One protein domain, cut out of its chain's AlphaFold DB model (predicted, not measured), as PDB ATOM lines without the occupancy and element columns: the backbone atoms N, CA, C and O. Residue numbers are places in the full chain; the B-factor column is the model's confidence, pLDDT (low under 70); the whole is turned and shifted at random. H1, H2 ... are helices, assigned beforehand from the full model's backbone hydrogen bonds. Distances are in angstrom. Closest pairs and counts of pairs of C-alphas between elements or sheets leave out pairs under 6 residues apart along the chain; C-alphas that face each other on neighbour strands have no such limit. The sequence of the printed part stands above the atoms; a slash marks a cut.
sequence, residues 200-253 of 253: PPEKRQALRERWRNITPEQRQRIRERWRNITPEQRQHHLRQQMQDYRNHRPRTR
ATOM      1  N   PRO A 200     127.833 111.189  99.856       90.06
ATOM      2  CA  PRO A 200     128.422 111.785  98.661       90.06
ATOM      3  C   PRO A 200     129.069 113.148  98.954       90.06
ATOM      4  O   PRO A 200     128.604 113.863  99.856       90.06
ATOM      5  N   PRO A 201     130.159 113.517  98.256       90.94
ATOM      6  CA  PRO A 201     130.840 114.799  98.446       90.94
ATOM      7  C   PRO A 201     129.897 116.011  98.453       90.94
ATOM      8  O   PRO A 201     130.012 116.851  99.349       90.94
ATOM      9  N   GLU A 202     128.921 116.030  97.550       90.62
ATOM     10  CA  GLU A 202     127.949 117.105  97.337       90.62
ATOM     11  C   GLU A 202     127.037 117.235  98.563       90.62
ATOM     12  O   GLU A 202     126.927 118.302  99.167       90.62
ATOM     13  N   LYS A 203     126.480 116.113  99.045       89.00
ATOM     14  CA  LYS A 203     125.668 116.090 100.276       89.00
ATOM     15  C   LYS A 203     126.474 116.523 101.503       89.00
ATOM     16  O   LYS A 203     125.968 117.248 102.361       89.00
ATOM     17  N   ARG A 204     127.745 116.114 101.608       91.62
ATOM     18  CA  ARG A 204     128.630 116.551 102.706       91.62
ATOM     19  C   ARG A 204     128.926 118.043 102.649       91.62
ATOM     20  O   ARG A 204     129.160 118.646 103.698       91.62
ATOM     21  N   GLN A 205     129.022 118.618 101.456       93.44
ATOM     22  CA  GLN A 205     129.235 120.047 101.272       93.44
ATOM     23  C   GLN A 205     127.975 120.833 101.632       93.44
ATOM     24  O   GLN A 205     128.056 121.677 102.522       93.44
ATOM     25  N   ALA A 206     126.813 120.445 101.104       92.56
ATOM     26  CA  ALA A 206     125.530 121.061 101.436       92.56
ATOM     27  C   ALA A 206     125.253 121.058 102.952       92.56
ATOM     28  O   ALA A 206     124.851 122.067 103.530       92.56
ATOM     29  N   LEU A 207     125.546 119.952 103.653       91.56
ATOM     30  CA  LEU A 207     125.425 119.894 105.117       91.56
ATOM     31  C   LEU A 207     126.394 120.842 105.840       91.56
ATOM     32  O   LEU A 207     126.034 121.413 106.872       91.56
ATOM     33  N   ARG A 208     127.625 121.003 105.333       93.81
ATOM     34  CA  ARG A 208     128.619 121.927 105.905       93.81
ATOM     35  C   ARG A 208     128.214 123.380 105.693       93.81
ATOM     36  O   ARG A 208     128.324 124.155 106.635       93.81
ATOM     37  N   GLU A 209     127.756 123.728 104.499       94.62
ATOM     38  CA  GLU A 209     127.277 125.069 104.150       94.62
ATOM     39  C   GLU A 209     126.043 125.431 104.959       94.62
ATOM     40  O   GLU A 209     126.054 126.446 105.652       94.62
ATOM     41  N   ARG A 210     125.051 124.532 105.010       92.12
ATOM     42  CA  ARG A 210     123.896 124.693 105.893       92.12
ATOM     43  C   ARG A 210     124.357 124.977 107.315       92.12
ATOM     44  O   ARG A 210     123.945 125.972 107.881       92.12
ATOM     45  N   TRP A 211     125.250 124.164 107.886       91.56
ATOM     46  CA  TRP A 211     125.716 124.378 109.262       91.56
ATOM     47  C   TRP A 211     126.471 125.700 109.474       91.56
ATOM     48  O   TRP A 211     126.314 126.334 110.522       91.56
ATOM     49  N   ARG A 212     127.282 126.124 108.497       92.38
ATOM     50  CA  ARG A 212     127.991 127.412 108.522       92.38
ATOM     51  C   ARG A 212     127.019 128.591 108.525       92.38
ATOM     52  O   ARG A 212     127.247 129.522 109.287       92.38
ATOM     53  N   ASN A 213     125.927 128.486 107.771       94.31
ATOM     54  CA  ASN A 213     124.953 129.559 107.572       94.31
ATOM     55  C   ASN A 213     123.849 129.619 108.649       94.31
ATOM     56  O   ASN A 213     123.040 130.539 108.630       94.31
ATOM     57  N   ILE A 214     123.789 128.667 109.593       94.38
ATOM     58  CA  ILE A 214     122.809 128.723 110.696       94.38
ATOM     59  C   ILE A 214     123.222 129.807 111.704       94.38
ATOM     60  O   ILE A 214     124.288 129.689 112.326       94.38
ATOM     61  N   THR A 215     122.333 130.781 111.928       95.56
ATOM     62  CA  THR A 215     122.504 131.866 112.917       95.56
ATOM     63  C   THR A 215     122.484 131.340 114.363       95.56
ATOM     64  O   THR A 215     121.977 130.240 114.616       95.56
ATOM     65  N   PRO A 216     123.014 132.081 115.353       94.94
ATOM     66  CA  PRO A 216     122.954 131.679 116.761       94.94
ATOM     67  C   PRO A 216     121.535 131.331 117.245       94.94
ATOM     68  O   PRO A 216     121.343 130.294 117.885       94.94
ATOM     69  N   GLU A 217     120.534 132.120 116.861       95.00
ATOM     70  CA  GLU A 217     119.119 131.948 117.221       95.00
ATOM     71  C   GLU A 217     118.556 130.673 116.586       95.00
ATOM     72  O   GLU A 217     117.903 129.858 117.240       95.00
ATOM     73  N   GLN A 218     118.866 130.430 115.310       93.75
ATOM     74  CA  GLN A 218     118.468 129.196 114.638       93.75
ATOM     75  C   GLN A 218     119.134 127.964 115.276       93.75
ATOM     76  O   GLN A 218     118.488 126.923 115.427       93.75
ATOM     77  N   ARG A 219     120.401 128.061 115.713       92.81
ATOM     78  CA  ARG A 219     121.081 126.975 116.448       92.81
ATOM     79  C   ARG A 219     120.397 126.689 117.780       92.81
ATOM     80  O   ARG A 219     120.284 125.515 118.144       92.81
ATOM     81  N   GLN A 220     119.955 127.722 118.498       93.31
ATOM     82  CA  GLN A 220     119.205 127.571 119.747       93.31
ATOM     83  C   GLN A 220     117.878 126.852 119.500       93.31
ATOM     84  O   GLN A 220     117.648 125.808 120.110       93.31
ATOM     85  N   ARG A 221     117.091 127.287 118.509       94.19
ATOM     86  CA  ARG A 221     115.827 126.622 118.135       94.19
ATOM     87  C   ARG A 221     116.023 125.156 117.757       94.19
ATOM     88  O   ARG A 221     115.247 124.292 118.160       94.19
ATOM     89  N   ILE A 222     117.082 124.841 117.006       92.00
ATOM     90  CA  ILE A 222     117.432 123.452 116.679       92.00
ATOM     91  C   ILE A 222     117.730 122.668 117.962       92.00
ATOM     92  O   ILE A 222     117.232 121.556 118.131       92.00
ATOM     93  N   ARG A 223     118.523 123.231 118.881       92.38
ATOM     94  CA  ARG A 223     118.868 122.585 120.155       92.38
ATOM     95  C   ARG A 223     117.635 122.340 121.026       92.38
ATOM     96  O   ARG A 223     117.509 121.247 121.569       92.38
ATOM     97  N   GLU A 224     116.738 123.313 121.129       93.81
ATOM     98  CA  GLU A 224     115.473 123.204 121.866       93.81
ATOM     99  C   GLU A 224     114.564 122.138 121.263       93.81
ATOM    100  O   GLU A 224     114.104 121.248 121.976       93.81
ATOM    101  N   ARG A 225     114.410 122.134 119.933       92.69
ATOM    102  CA  ARG A 225     113.676 121.080 119.223       92.69
ATOM    103  C   ARG A 225     114.235 119.695 119.544       92.69
ATOM    104  O   ARG A 225     113.476 118.775 119.818       92.69
ATOM    105  N   TRP A 226     115.558 119.537 119.541       90.06
ATOM    106  CA  TRP A 226     116.198 118.263 119.885       90.06
ATOM    107  C   TRP A 226     116.066 117.887 121.363       90.06
ATOM    108  O   TRP A 226     116.060 116.696 121.677       90.06
ATOM    109  N   ARG A 227     115.967 118.869 122.265       90.88
ATOM    110  CA  ARG A 227     115.714 118.644 123.695       90.88
ATOM    111  C   ARG A 227     114.286 118.146 123.931       90.88
ATOM    112  O   ARG A 227     114.104 117.253 124.752       90.88
ATOM    113  N   ASN A 228     113.332 118.661 123.157       93.31
ATOM    114  CA  ASN A 228     111.898 118.404 123.307       93.31
ATOM    115  C   ASN A 228     111.353 117.336 122.335       93.31
ATOM    116  O   ASN A 228     110.145 117.147 122.248       93.31
ATOM    117  N   ILE A 229     112.220 116.636 121.594       94.00
ATOM    118  CA  ILE A 229     111.803 115.587 120.651       94.00
ATOM    119  C   ILE A 229     111.205 114.381 121.393       94.00
ATOM    120  O   ILE A 229     111.831 113.846 122.320       94.00
ATOM    121  N   THR A 230     110.030 113.913 120.959       94.94
ATOM    122  CA  THR A 230     109.380 112.732 121.554       94.94
ATOM    123  C   THR A 230     110.169 111.446 121.252       94.94
ATOM    124  O   THR A 230     110.971 111.411 120.305       94.94
ATOM    125  N   PRO A 231     109.992 110.362 122.034       93.12
ATOM    126  CA  PRO A 231     110.622 109.074 121.741       93.12
ATOM    127  C   PRO A 231     110.333 108.565 120.320       93.12
ATOM    128  O   PRO A 231     111.261 108.136 119.631       93.12
ATOM    129  N   GLU A 232     109.092 108.703 119.851       93.38
ATOM    130  CA  GLU A 232     108.659 108.305 118.505       93.38
ATOM    131  C   GLU A 232     109.346 109.132 117.413       93.38
ATOM    132  O   GLU A 232     109.965 108.583 116.498       93.38
ATOM    133  N   GLN A 233     109.345 110.462 117.546       92.31
ATOM    134  CA  GLN A 233     110.030 111.357 116.608       92.31
ATOM    135  C   GLN A 233     111.536 111.069 116.547       92.31
ATOM    136  O   GLN A 233     112.151 111.111 115.476       92.31
ATOM    137  N   ARG A 234     112.151 110.744 117.692       88.62
ATOM    138  CA  ARG A 234     113.561 110.353 117.766       88.62
ATOM    139  C   ARG A 234     113.811 109.041 117.032       88.62
ATOM    140  O   ARG A 234     114.800 108.949 116.305       88.62
ATOM    141  N   GLN A 235     112.945 108.045 117.209       89.06
ATOM    142  CA  GLN A 235     113.048 106.765 116.508       89.06
ATOM    143  C   GLN A 235     112.902 106.953 114.997       89.06
ATOM    144  O   GLN A 235     113.707 106.407 114.242       89.06
ATOM    145  N   HIS A 236     111.959 107.788 114.561       92.31
ATOM    146  CA  HIS A 236     111.799 108.150 113.157       92.31
ATOM    147  C   HIS A 236     113.068 108.804 112.585       92.31
ATOM    148  O   HIS A 236     113.585 108.349 111.566       92.31
ATOM    149  N   HIS A 237     113.654 109.785 113.282       88.69
ATOM    150  CA  HIS A 237     114.910 110.419 112.854       88.69
ATOM    151  C   HIS A 237     116.077 109.426 112.754       88.69
ATOM    152  O   HIS A 237     116.862 109.472 111.807       88.69
ATOM    153  N   LEU A 238     116.201 108.515 113.725       85.75
ATOM    154  CA  LEU A 238     117.223 107.466 113.697       85.75
ATOM    155  C   LEU A 238     116.998 106.497 112.530       85.75
ATOM    156  O   LEU A 238     117.963 106.107 111.876       85.75
ATOM    157  N   ARG A 239     115.741 106.138 112.242       88.62
ATOM    158  CA  ARG A 239     115.373 105.277 111.110       88.62
ATOM    159  C   ARG A 239     115.734 105.933 109.781       88.62
ATOM    160  O   ARG A 239     116.410 105.293 108.979       88.62
ATOM    161  N   GLN A 240     115.373 107.202 109.590       87.38
ATOM    162  CA  GLN A 240     115.746 107.976 108.402       87.38
ATOM    163  C   GLN A 240     117.267 108.047 108.237       87.38
ATOM    164  O   GLN A 240     117.791 107.713 107.178       87.38
ATOM    165  N   GLN A 241     117.996 108.374 109.309       83.62
ATOM    166  CA  GLN A 241     119.458 108.417 109.278       83.62
ATOM    167  C   GLN A 241     120.070 107.061 108.883       83.62
ATOM    168  O   GLN A 241     121.046 107.013 108.130       83.62
ATOM    169  N   MET A 242     119.522 105.955 109.392       81.75
ATOM    170  CA  MET A 242     119.983 104.606 109.053       81.75
ATOM    171  C   MET A 242     119.646 104.213 107.613       81.75
ATOM    172  O   MET A 242     120.442 103.520 106.980       81.75
ATOM    173  N   GLN A 243     118.507 104.657 107.085       86.94
ATOM    174  CA  GLN A 243     118.133 104.447 105.689       86.94
ATOM    175  C   GLN A 243     119.067 105.222 104.755       86.94
ATOM    176  O   GLN A 243     119.646 104.629 103.847       86.94
ATOM    177  N   ASP A 244     119.346 106.490 105.066       82.06
ATOM    178  CA  ASP A 244     120.363 107.277 104.370       82.06
ATOM    179  C   ASP A 244     121.735 106.605 104.432       82.06
ATOM    180  O   ASP A 244     122.425 106.509 103.419       82.06
ATOM    181  N   TYR A 245     122.145 106.103 105.600       79.06
ATOM    182  CA  TYR A 245     123.404 105.374 105.723       79.06
ATOM    183  C   TYR A 245     123.459 104.158 104.797       79.06
ATOM    184  O   TYR A 245     124.474 103.954 104.139       79.06
ATOM    185  N   ARG A 246     122.391 103.352 104.742       81.69
ATOM    186  CA  ARG A 246     122.319 102.162 103.881       81.69
ATOM    187  C   ARG A 246     122.405 102.535 102.403       81.69
ATOM    188  O   ARG A 246     123.199 101.930 101.693       81.69
ATOM    189  N   ASN A 247     121.671 103.563 101.984       85.00
ATOM    190  CA  ASN A 247     121.630 104.018 100.592       85.00
ATOM    191  C   ASN A 247     122.988 104.534 100.096       85.00
ATOM    192  O   ASN A 247     123.313 104.385  98.924       85.00
ATOM    193  N   HIS A 248     123.791 105.120 100.988       74.19
ATOM    194  CA  HIS A 248     125.105 105.680 100.654       74.19
ATOM    195  C   HIS A 248     126.257 104.866 101.253       74.19
ATOM    196  O   HIS A 248     127.382 105.358 101.359       74.19
ATOM    197  N   ARG A 249     126.006 103.634 101.707       67.94
ATOM    198  CA  ARG A 249     127.081 102.785 102.214       67.94
ATOM    199  C   ARG A 249     128.018 102.507 101.036       67.94
ATOM    200  O   ARG A 249     127.532 102.054 100.001       67.94
ATOM    201  N   PRO A 250     129.334 102.759 101.160       59.28
ATOM    202  CA  PRO A 250     130.258 102.412 100.093       59.28
ATOM    203  C   PRO A 250     130.096 100.920  99.801       59.28
ATOM    204  O   PRO A 250     130.206 100.108 100.725       59.28
ATOM    205  N   ARG A 251     129.780 100.581  98.544       63.00
ATOM    206  CA  ARG A 251     129.819  99.196  98.071       63.00
ATOM    207  C   ARG A 251     131.249  98.729  98.302       63.00
ATOM    208  O   ARG A 251     132.180  99.251  97.695       63.00
ATOM    209  N   THR A 252     131.429  97.849  99.275       50.00
ATOM    210  CA  THR A 252     132.693  97.148  99.453       50.00
ATOM    211  C   THR A 252     132.883  96.321  98.189       50.00
ATOM    212  O   THR A 252     132.068  95.434  97.941       50.00
ATOM    213  N   ARG A 253     133.856  96.703  97.355       41.25
ATOM    214  CA  ARG A 253     134.459  95.768  96.404       41.25
ATOM    215  C   ARG A 253     135.176  94.686  97.195       41.25
ATOM    216  O   ARG A 253     135.749  95.050  98.250       41.25
TER     217      ARG A 253
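Overview. This is residues 200 to 253 of the 253 residues of the protein "DUF3106 domain-containing protein" of Gammaproteobacteria bacterium (UniProt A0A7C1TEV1). Three helices follow one another round an open, nearly flat U: H2 makes its base, H1 and H3 are its two arms, and the space between the arms is empty. Residues 201 to 210 of H1 and 238 to 247 of H3 stick out free, and residues 248 to 253 run on from H3 as a tail. The printed part has 54 residues, with three named helices in the order H1, H2, H3 and no named strand; its class is all helix. It is loose, with a radius of gyration of the C-alphas of 14.3 A, and spans 44 by 29 by 9 A, only just flat.

Along the chain. H1, residues 201 to 213, begins at C-alpha 201 (130.840, 114.799, 98.446) and is 18.3 A long. H2, residues 216 to 227, measures 16.4 A. H3, residues 231 to 247, measures 24.4 A and ends at C-alpha 247 (121.630, 104.018, 100.592).

Arrangement. H1, H2 and H3 are apart from one another. In each, every O i to N i+4 pair is within hydrogen-bond range.

Size, cuts and confidence. The C-alphas of Glu 217 and Arg 253, the two farthest apart, are 44.5 A apart. The printed part has no cut, and both links are tight. Residues 249 to 253 have pLDDT under 70.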